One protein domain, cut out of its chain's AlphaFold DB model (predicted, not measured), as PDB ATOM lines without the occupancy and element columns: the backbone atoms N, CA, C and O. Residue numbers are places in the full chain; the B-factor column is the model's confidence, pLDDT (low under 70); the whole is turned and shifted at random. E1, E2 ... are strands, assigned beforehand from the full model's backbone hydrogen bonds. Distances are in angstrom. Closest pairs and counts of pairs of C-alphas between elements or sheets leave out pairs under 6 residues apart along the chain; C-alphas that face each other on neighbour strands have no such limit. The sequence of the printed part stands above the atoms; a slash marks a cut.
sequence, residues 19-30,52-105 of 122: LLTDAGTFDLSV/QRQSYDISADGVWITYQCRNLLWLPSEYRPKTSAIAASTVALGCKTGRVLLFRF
ATOM      1  N   LEU A  19     -49.460  10.377 -34.720       59.44
ATOM      2  CA  LEU A  19     -48.835   9.461 -35.666       59.44
ATOM      3  C   LEU A  19     -49.756   8.272 -35.892       59.44
ATOM      4  O   LEU A  19     -49.924   7.439 -35.005       59.44
ATOM      5  N   LEU A  20     -50.329   8.178 -37.086       52.75
ATOM      6  CA  LEU A  20     -51.032   6.978 -37.519       52.75
ATOM      7  C   LEU A  20     -50.030   6.019 -38.165       52.75
ATOM      8  O   LEU A  20     -49.310   6.390 -39.090       52.75
ATOM      9  N   THR A  21     -49.983   4.783 -37.682       51.44
ATOM     10  CA  THR A  21     -49.160   3.714 -38.258       51.44
ATOM     11  C   THR A  21     -49.968   2.420 -38.330       51.44
ATOM     12  O   THR A  21     -50.985   2.288 -37.651       51.44
ATOM     13  N   ASP A  22     -49.475   1.417 -39.060       43.06
ATOM     14  CA  ASP A  22     -50.065   0.064 -39.074       43.06
ATOM     15  C   ASP A  22     -50.091  -0.596 -37.678       43.06
ATOM     16  O   ASP A  22     -50.791  -1.581 -37.458       43.06
ATOM     17  N   ALA A  23     -49.311  -0.069 -36.725       44.31
ATOM     18  CA  ALA A  23     -49.295  -0.504 -35.330       44.31
ATOM     19  C   ALA A  23     -50.316   0.241 -34.446       44.31
ATOM     20  O   ALA A  23     -50.428  -0.071 -33.262       44.31
ATOM     21  N   GLY A  24     -51.049   1.209 -35.003       51.12
ATOM     22  CA  GLY A  24     -52.025   2.038 -34.304       51.12
ATOM     23  C   GLY A  24     -51.692   3.530 -34.333       51.12
ATOM     24  O   GLY A  24     -50.725   3.975 -34.961       51.12
ATOM     25  N   THR A  25     -52.537   4.300 -33.646       52.69
ATOM     26  CA  THR A  25     -52.425   5.758 -33.520       52.69
ATOM     27  C   THR A  25     -51.688   6.121 -32.236       52.69
ATOM     28  O   THR A  25     -52.101   5.726 -31.148       52.69
ATOM     29  N   PHE A  26     -50.630   6.915 -32.357       56.88
ATOM     30  CA  PHE A  26     -49.841   7.437 -31.245       56.88
ATOM     31  C   PHE A  26     -50.115   8.928 -31.076       56.88
ATOM     32  O   PHE A  26     -49.988   9.676 -32.041       56.88
ATOM     33  N   ASP A  27     -50.456   9.362 -29.865       56.97
ATOM     34  CA  ASP A  27     -50.602  10.782 -29.526       56.97
ATOM     35  C   ASP A  27     -49.263  11.306 -28.986       56.97
ATOM     36  O   ASP A  27     -48.806  10.900 -27.917       56.97
ATOM     37  N   LEU A  28     -48.581  12.132 -29.778       57.59
ATOM     38  CA  LEU A  28     -47.310  12.758 -29.436       57.59
ATOM     39  C   LEU A  28     -47.573  13.949 -28.514       57.59
ATOM     40  O   LEU A  28     -47.661  15.095 -28.957       57.59
ATOM     41  N   SER A  29     -47.659  13.688 -27.214       56.81
ATOM     42  CA  SER A  29     -47.757  14.738 -26.203       56.81
ATOM     43  C   SER A  29     -46.512  15.628 -26.266       56.81
ATOM     44  O   SER A  29     -45.419  15.254 -25.824       56.81
ATOM     45  N   VAL A  30     -46.640  16.821 -26.849       50.31
ATOM     46  CA  VAL A  30     -45.610  17.857 -26.761       50.31
ATOM     47  C   VAL A  30     -45.759  18.488 -25.383       50.31
ATOM     48  O   VAL A  30     -46.533  19.423 -25.195       50.31
ATOM     49  N   GLN A  52     -48.698  -0.573 -12.009       47.12
ATOM     50  CA  GLN A  52     -47.670  -1.613 -12.047       47.12
ATOM     51  C   GLN A  52     -47.989  -2.604 -13.175       47.12
ATOM     52  O   GLN A  52     -48.100  -3.813 -12.992       47.12
ATOM     53  N   ARG A  53     -48.202  -2.083 -14.373       50.94
ATOM     54  CA  ARG A  53     -48.573  -2.813 -15.561       50.94
ATOM     55  C   ARG A  53     -47.412  -2.657 -16.509       50.94
ATOM     56  O   ARG A  53     -47.526  -1.877 -17.437       50.94
ATOM     57  N   GLN A  54     -46.313  -3.366 -16.230       64.56
ATOM     58  CA  GLN A  54     -45.302  -3.731 -17.229       64.56
ATOM     59  C   GLN A  54     -45.082  -2.646 -18.301       64.56
ATOM     60  O   GLN A  54     -45.237  -2.902 -19.494       64.56
ATOM     61  N   SER A  55     -44.853  -1.410 -17.860       75.56
ATOM     62  CA  SER A  55     -45.012  -0.237 -18.713       75.56
ATOM     63  C   SER A  55     -43.656   0.262 -19.166       75.56
ATOM     64  O   SER A  55     -42.693   0.298 -18.391       75.56
ATOM     65  N   TYR A  56     -43.594   0.625 -20.443       83.31
ATOM     66  CA  TYR A  56     -42.494   1.405 -20.983       83.31
ATOM     67  C   TYR A  56     -42.678   2.869 -20.585       83.31
ATOM     68  O   TYR A  56     -43.811   3.346 -20.511       83.31
ATOM     69  N   ASP A  57     -41.573   3.564 -20.344       85.38
ATOM     70  CA  ASP A  57     -41.543   4.995 -20.034       85.38
ATOM     71  C   ASP A  57     -40.241   5.631 -20.555       85.38
ATOM     72  O   ASP A  57     -39.321   4.917 -20.956       85.38
ATOM     73  N   ILE A  58     -40.133   6.958 -20.551       83.81
ATOM     74  CA  ILE A  58     -38.910   7.702 -20.876       83.81
ATOM     75  C   ILE A  58     -38.356   8.334 -19.601       83.81
ATOM     76  O   ILE A  58     -39.088   8.944 -18.827       83.81
ATOM     77  N   SER A  59     -37.051   8.195 -19.368       82.81
ATOM     78  CA  SER A  59     -36.402   8.826 -18.219       82.81
ATOM     79  C   SER A  59     -36.545  10.350 -18.269       82.81
ATOM     80  O   SER A  59     -36.612  10.948 -19.341       82.81
ATOM     81  N   ALA A  60     -36.549  11.000 -17.104       78.31
ATOM     82  CA  ALA A  60     -36.747  12.449 -17.004       78.31
ATOM     83  C   ALA A  60     -35.701  13.278 -17.783       78.31
ATOM     84  O   ALA A  60     -35.986  14.390 -18.218       78.31
ATOM     85  N   ASP A  61     -34.498  12.736 -17.978       79.94
ATOM     86  CA  ASP A  61     -33.429  13.337 -18.784       79.94
ATOM     87  C   ASP A  61     -33.545  13.031 -20.295       79.94
ATOM     88  O   ASP A  61     -32.757  13.539 -21.097       79.94
ATOM     89  N   GLY A  62     -34.517  12.207 -20.703       77.06
ATOM     90  CA  GLY A  62     -34.740  11.775 -22.084       77.06
ATOM     91  C   GLY A  62     -33.646  10.854 -22.631       77.06
ATOM     92  O   GLY A  62     -33.558  10.663 -23.844       77.06
ATOM     93  N   VAL A  63     -32.776  10.326 -21.767       86.25
ATOM     94  CA  VAL A  63     -31.604   9.529 -22.160       86.25
ATOM     95  C   VAL A  63     -31.922   8.039 -22.224       86.25
ATOM     96  O   VAL A  63     -31.225   7.301 -22.915       86.25
ATOM     97  N   TRP A  64     -32.972   7.581 -21.550       84.94
ATOM     98  CA  TRP A  64     -33.324   6.171 -21.472       84.94
ATOM     99  C   TRP A  64     -34.783   5.931 -21.827       84.94
ATOM    100  O   TRP A  64     -35.682   6.589 -21.310       84.94
ATOM    101  N   ILE A  65     -35.017   4.903 -22.638       85.38
ATOM    102  CA  ILE A  65     -36.276   4.167 -22.574       85.38
ATOM    103  C   ILE A  65     -36.165   3.252 -21.363       85.38
ATOM    104  O   ILE A  65     -35.191   2.509 -21.219       85.38
ATOM    105  N   THR A  66     -37.150   3.317 -20.487       84.75
ATOM    106  CA  THR A  66     -37.230   2.515 -19.277       84.75
ATOM    107  C   THR A  66     -38.390   1.535 -19.374       84.75
ATOM    108  O   THR A  66     -39.353   1.747 -20.106       84.75
ATOM    109  N   TYR A  67     -38.281   0.432 -18.647       83.94
ATOM    110  CA  TYR A  67     -39.359  -0.523 -18.447       83.94
ATOM    111  C   TYR A  67     -39.471  -0.794 -16.953       83.94
ATOM    112  O   TYR A  67     -38.482  -1.179 -16.327       83.94
ATOM    113  N   GLN A  68     -40.647  -0.559 -16.367       82.44
ATOM    114  CA  GLN A  68     -40.851  -0.620 -14.910       82.44
ATOM    115  C   GLN A  68     -39.802   0.199 -14.128       82.44
ATOM    116  O   GLN A  68     -39.182  -0.294 -13.184       82.44
ATOM    117  N   CYS A  69     -39.558   1.439 -14.563       79.19
ATOM    118  CA  CYS A  69     -38.572   2.355 -13.970       79.19
ATOM    119  C   CYS A  69     -37.108   1.870 -14.023       79.19
ATOM    120  O   CYS A  69     -36.252   2.430 -13.339       79.19
ATOM    121  N   ARG A  70     -36.794   0.840 -14.817       81.12
ATOM    122  CA  ARG A  70     -35.422   0.370 -15.053       81.12
ATOM    123  C   ARG A  70     -34.960   0.743 -16.450       81.12
ATOM    124  O   ARG A  70     -35.696   0.556 -17.416       81.12
ATOM    125  N   ASN A  71     -33.726   1.222 -16.553       83.56
ATOM    126  CA  ASN A  71     -33.092   1.604 -17.812       83.56
ATOM    127  C   ASN A  71     -33.002   0.408 -18.766       83.56
ATOM    128  O   ASN A  71     -32.294  -0.553 -18.480       83.56
ATOM    129  N   LEU A  72     -33.725   0.475 -19.885       84.12
ATOM    130  CA  LEU A  72     -33.791  -0.590 -20.883       84.12
ATOM    131  C   LEU A  72     -32.916  -0.281 -22.099       84.12
ATOM    132  O   LEU A  72     -32.113  -1.119 -22.501       84.12
ATOM    133  N   LEU A  73     -33.065   0.910 -22.684       82.88
ATOM    134  CA  LEU A  73     -32.332   1.312 -23.884       82.88
ATOM    135  C   LEU A  73     -31.806   2.735 -23.747       82.88
ATOM    136  O   LEU A  73     -32.573   3.655 -23.474       82.88
ATOM    137  N   TRP A  74     -30.507   2.901 -23.973       85.75
ATOM    138  CA  TRP A  74     -29.860   4.205 -23.997       85.75
ATOM    139  C   TRP A  74     -30.079   4.907 -25.339       85.75
ATOM    140  O   TRP A  74     -29.974   4.285 -26.399       85.75
ATOM    141  N   LEU A  75     -30.335   6.210 -25.291       81.44
ATOM    142  CA  LEU A  75     -30.561   7.067 -26.446       81.44
ATOM    143  C   LEU A  75     -29.371   8.025 -26.641       81.44
ATOM    144  O   LEU A  75     -29.098   8.864 -25.770       81.44
ATOM    145  N   PRO A  76     -28.684   7.964 -27.799       76.94
ATOM    146  CA  PRO A  76     -27.685   8.957 -28.176       76.94
ATOM    147  C   PRO A  76     -28.272  10.370 -28.214       76.94
ATOM    148  O   PRO A  76     -29.467  10.557 -28.442       76.94
ATOM    149  N   SER A  77     -27.423  11.386 -28.037       76.00
ATOM    150  CA  SER A  77     -27.829  12.802 -27.983       76.00
ATOM    151  C   SER A  77     -28.657  13.254 -29.191       76.00
ATOM    152  O   SER A  77     -29.604  14.021 -29.027       76.00
ATOM    153  N   GLU A  78     -28.345  12.747 -30.382       72.06
ATOM    154  CA  GLU A  78     -29.042  13.046 -31.641       72.06
ATOM    155  C   GLU A  78     -30.487  12.529 -31.677       72.06
ATOM    156  O   GLU A  78     -31.329  13.085 -32.386       72.06
ATOM    157  N   TYR A  79     -30.779  11.495 -30.886       70.56
ATOM    158  CA  TYR A  79     -32.075  10.821 -30.834       70.56
ATOM    159  C   TYR A  79     -32.865  11.130 -29.564       70.56
ATOM    160  O   TYR A  79     -33.939  10.564 -29.357       70.56
ATOM    161  N   ARG A  80     -32.370  12.047 -28.724       76.81
ATOM    162  CA  ARG A  80     -33.095  12.457 -27.521       76.81
ATOM    163  C   ARG A  80     -34.445  13.077 -27.910       76.81
ATOM    164  O   ARG A  80     -34.478  14.022 -28.713       76.81
ATOM    165  N   PRO A  81     -35.561  12.543 -27.388       73.56
ATOM    166  CA  PRO A  81     -36.893  12.987 -27.757       73.56
ATOM    167  C   PRO A  81     -37.168  14.400 -27.238       73.56
ATOM    168  O   PRO A  81     -36.841  14.739 -26.105       73.56
ATOM    169  N   LYS A  82     -37.832  15.214 -28.059       76.38
ATOM    170  CA  LYS A  82     -38.590  16.392 -27.603       76.38
ATOM    171  C   LYS A  82     -40.019  16.029 -27.212       76.38
ATOM    172  O   LYS A  82     -40.625  16.697 -26.385       76.38
ATOM    173  N   THR A  83     -40.566  15.010 -27.859       74.69
ATOM    174  CA  THR A  83     -41.897  14.469 -27.597       74.69
ATOM    175  C   THR A  83     -41.818  12.952 -27.654       74.69
ATOM    176  O   THR A  83     -40.969  12.398 -28.357       74.69
ATOM    177  N   SER A  84     -42.667  12.278 -26.890       77.75
ATOM    178  CA  SER A  84     -42.757  10.824 -26.899       77.75
ATOM    179  C   SER A  84     -44.204  10.382 -26.733       77.75
ATOM    180  O   SER A  84     -45.023  11.111 -26.174       77.75
ATOM    181  N   ALA A  85     -44.507   9.195 -27.246       80.12
ATOM    182  CA  ALA A  85     -45.792   8.535 -27.100       80.12
ATOM    183  C   ALA A  85     -45.562   7.049 -26.853       80.12
ATOM    184  O   ALA A  85     -44.699   6.436 -27.484       80.12
ATOM    185  N   ILE A  86     -46.339   6.457 -25.953       79.81
ATOM    186  CA  ILE A  86     -46.194   5.052 -25.579       79.81
ATOM    187  C   ILE A  86     -47.556   4.384 -25.691       79.81
ATOM    188  O   ILE A  86     -48.528   4.832 -25.086       79.81
ATOM    189  N   ALA A  87     -47.621   3.304 -26.464       77.19
ATOM    190  CA  ALA A  87     -48.806   2.471 -26.595       77.19
ATOM    191  C   ALA A  87     -48.409   0.998 -26.476       77.19
ATOM    192  O   ALA A  87     -47.691   0.461 -27.321       77.19
ATOM    193  N   ALA A  88     -48.892   0.337 -25.421       80.25
ATOM    194  CA  ALA A  88     -48.585  -1.060 -25.111       80.25
ATOM    195  C   ALA A  88     -47.068  -1.348 -25.125       80.25
ATOM    196  O   ALA A  88     -46.356  -0.860 -24.254       80.25
ATOM    197  N   SER A  89     -46.575  -2.123 -26.098       80.00
ATOM    198  CA  SER A  89     -45.152  -2.458 -26.265       80.00
ATOM    199  C   SER A  89     -44.417  -1.593 -27.292       80.00
ATOM    200  O   SER A  89     -43.314  -1.937 -27.726       80.00
ATOM    201  N   THR A  90     -45.034  -0.488 -27.710       79.06
ATOM    202  CA  THR A  90     -44.493   0.406 -28.730       79.06
ATOM    203  C   THR A  90     -44.230   1.796 -28.159       79.06
ATOM    204  O   THR A  90     -45.103   2.403 -27.542       79.06
ATOM    205  N   VAL A  91     -43.022   2.304 -28.392       83.75
ATOM    206  CA  VAL A  91     -42.547   3.623 -27.969       83.75
ATOM    207  C   VAL A  91     -42.198   4.432 -29.212       83.75
ATOM    208  O   VAL A  91     -41.356   4.018 -30.006       83.75
ATOM    209  N   ALA A  92     -42.828   5.590 -29.378       82.12
ATOM    210  CA  ALA A  92     -42.537   6.549 -30.432       82.12
ATOM    211  C   ALA A  92     -41.823   7.776 -29.846       82.12
ATOM    212  O   ALA A  92     -42.270   8.335 -28.845       82.12
ATOM    213  N   LEU A  93     -40.731   8.209 -30.473       83.25
ATOM    214  CA  LEU A  93     -39.913   9.353 -30.070       83.25
ATOM    215  C   LEU A  93     -39.850  10.369 -31.207       83.25
ATOM    216  O   LEU A  93     -39.378  10.037 -32.289       83.25
ATOM    217  N   GLY A  94     -40.263  11.608 -30.967       79.12
ATOM    218  CA  GLY A  94     -40.057  12.721 -31.892       79.12
ATOM    219  C   GLY A  94     -38.785  13.495 -31.546       79.12
ATOM    220  O   GLY A  94     -38.699  14.111 -30.482       79.12
ATOM    221  N   CYS A  95     -37.801  13.495 -32.440       75.56
ATOM    222  CA  CYS A  95     -36.532  14.204 -32.280       75.56
ATOM    223  C   CYS A  95     -36.618  15.673 -32.700       75.56
ATOM    224  O   CYS A  95     -37.455  16.081 -33.504       75.56
ATOM    225  N   LYS A  96     -35.659  16.481 -32.224       70.06
ATOM    226  CA  LYS A  96     -35.537  17.908 -32.576       70.06
ATOM    227  C   LYS A  96     -35.371  18.161 -34.080       70.06
ATOM    228  O   LYS A  96     -35.719  19.240 -34.545       70.06
ATOM    229  N   THR A  97     -34.855  17.185 -34.820       69.44
ATOM    230  CA  THR A  97     -34.647  17.240 -36.273       69.44
ATOM    231  C   THR A  97     -35.911  16.938 -37.085       69.44
ATOM    232  O   THR A  97     -35.837  16.894 -38.307       69.44
ATOM    233  N   GLY A  98     -37.054  16.690 -36.431       70.44
ATOM    234  CA  GLY A  98     -38.294  16.259 -37.087       70.44
ATOM    235  C   GLY A  98     -38.336  14.761 -37.408       70.44
ATOM    236  O   GLY A  98     -39.335  14.271 -37.922       70.44
ATOM    237  N   ARG A  99     -37.272  14.014 -37.086       74.75
ATOM    238  CA  ARG A  99     -37.243  12.552 -37.217       74.75
ATOM    239  C   ARG A  99     -38.077  11.902 -36.118       74.75
ATOM    240  O   ARG A  99     -38.058  12.367 -34.981       74.75
ATOM    241  N   VAL A 100     -38.748  10.804 -36.450       76.75
ATOM    242  CA  VAL A 100     -39.491   9.981 -35.490       76.75
ATOM    243  C   VAL A 100     -38.841   8.603 -35.406       76.75
ATOM    244  O   VAL A 100     -38.624   7.967 -36.437       76.75
ATOM    245  N   LEU A 101     -38.546   8.131 -34.194       79.69
ATOM    246  CA  LEU A 101     -38.102   6.762 -33.934       79.69
ATOM    247  C   LEU A 101     -39.264   5.959 -33.372       79.69
ATOM    248  O   LEU A 101     -39.967   6.437 -32.486       79.69
ATOM    249  N   LEU A 102     -39.439   4.734 -33.859       82.31
ATOM    250  CA  LEU A 102     -40.462   3.812 -33.383       82.31
ATOM    251  C   LEU A 102     -39.792   2.526 -32.900       82.31
ATOM    252  O   LEU A 102     -39.183   1.804 -33.686       82.31
ATOM    253  N   PHE A 103     -39.931   2.228 -31.614       82.06
ATOM    254  CA  PHE A 103     -39.441   1.006 -30.994       82.06
ATOM    255  C   PHE A 103     -40.621   0.109 -30.679       82.06
ATOM    256  O   PHE A 103     -41.493   0.500 -29.911       82.06
ATOM    257  N   ARG A 104     -40.646  -1.100 -31.241       82.50
ATOM    258  CA  ARG A 104     -41.614  -2.129 -30.863       82.50
ATOM    259  C   ARG A 104     -40.886  -3.281 -30.195       82.50
ATOM    260  O   ARG A 104     -40.110  -3.983 -30.836       82.50
ATOM    261  N   PHE A 105     -41.153  -3.472 -28.913       77.75
ATOM    262  CA  PHE A 105     -40.583  -4.557 -28.133       77.75
ATOM    263  C   PHE A 105     -41.473  -5.796 -28.278       77.75
ATOM    264  O   PHE A 105     -42.677  -5.746 -28.021       77.75
TER     265      PHE A 105
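What this domain is: This is residues 19 to 30 and 52 to 105 of the 122 residues of an uncharacterized protein of Fusarium oxysporum (strain Fo5176) (UniProt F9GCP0). Two small three-stranded sheets stand partly face to face as a sandwich, the sheet E6 E7 E8 in the middle with the sheet E3 E4 E5 over one of its faces. The short hairpin of E1 and E2 lies over its other face, with E2 nearer to it than E1. The printed part has 66 residues, with no named helix and eight named strands, E1 to E8 in that order along the chain; the class is all strand, and each sheet is antiparallel. The whole is compact and rounded, with a radius of gyration of the C-alphas of 11.2 A and spans of 29 by 27 by 19 A.

Where its parts are: Begin with E6, residues 81 to 87, the longest strand by residues: find C-alpha 81 at (-36.893, 12.987, -27.757), from where it runs 15.9 A to C-alpha 87. E7, residues 90 to 95, then runs 16.3 A, and E8, residues 100 to 104, runs 13.1 A to C-alpha 104 at (-41.614, -2.129, -30.863). Look next at E3, residues 56 to 58, 7.2 A; E4, residues 64 to 67, 9.5 A; and E5, residues 70 to 74, 11.2 A. E1, residues 19 to 21, measures 6.3 A from C-alpha 19 at (-48.835, 9.461, -35.666), and E2, residues 24 to 27, measures 10.1 A.

How they stand to each other: E6, E7 and E8 form a meander, each strand the antiparallel neighbour of the one before, with E7 as the inner strand. Look for N 85 and O 92, 2.9 A apart, between E6 and E7, and for N 93 and O 101, 2.8 A apart, between E7 and E8. E3, E4 and E5 form a second meander: N 57 and O 66 are 2.9 A apart, and N 67 and O 70 are 2.9 A apart. In the sandwich, two sheets face to face, the best planes are 29 degrees apart and the strands of one sheet stand at 24 degrees to those of the other. The closest C-alphas of E3 and E6, those of Tyr 56 and Ile 86, are 6.9 A apart, while E5 and E8 are apart. In the hairpin of E1 and E2, N 19 and O 26 are 2.8 A apart. The closest C-alphas of E2 and E6, those of Asp 27 and Ala 85, are 5.8 A apart; E1 and E6 are apart.

The domain as a whole: The two C-alphas farthest apart, those of Gln 52 and Thr 97, are 33.3 A apart. Residues 31 to 51 are not printed, and C-alphas 30 and 52 are 24.5 A apart across this cut. Of the links that are printed whole, E5 to E6 is short and the others are tight. The mean pLDDT of the printed part is 73.5; look for values under 70 at residues 19 to 30, residues 52 to 54 and residue 97.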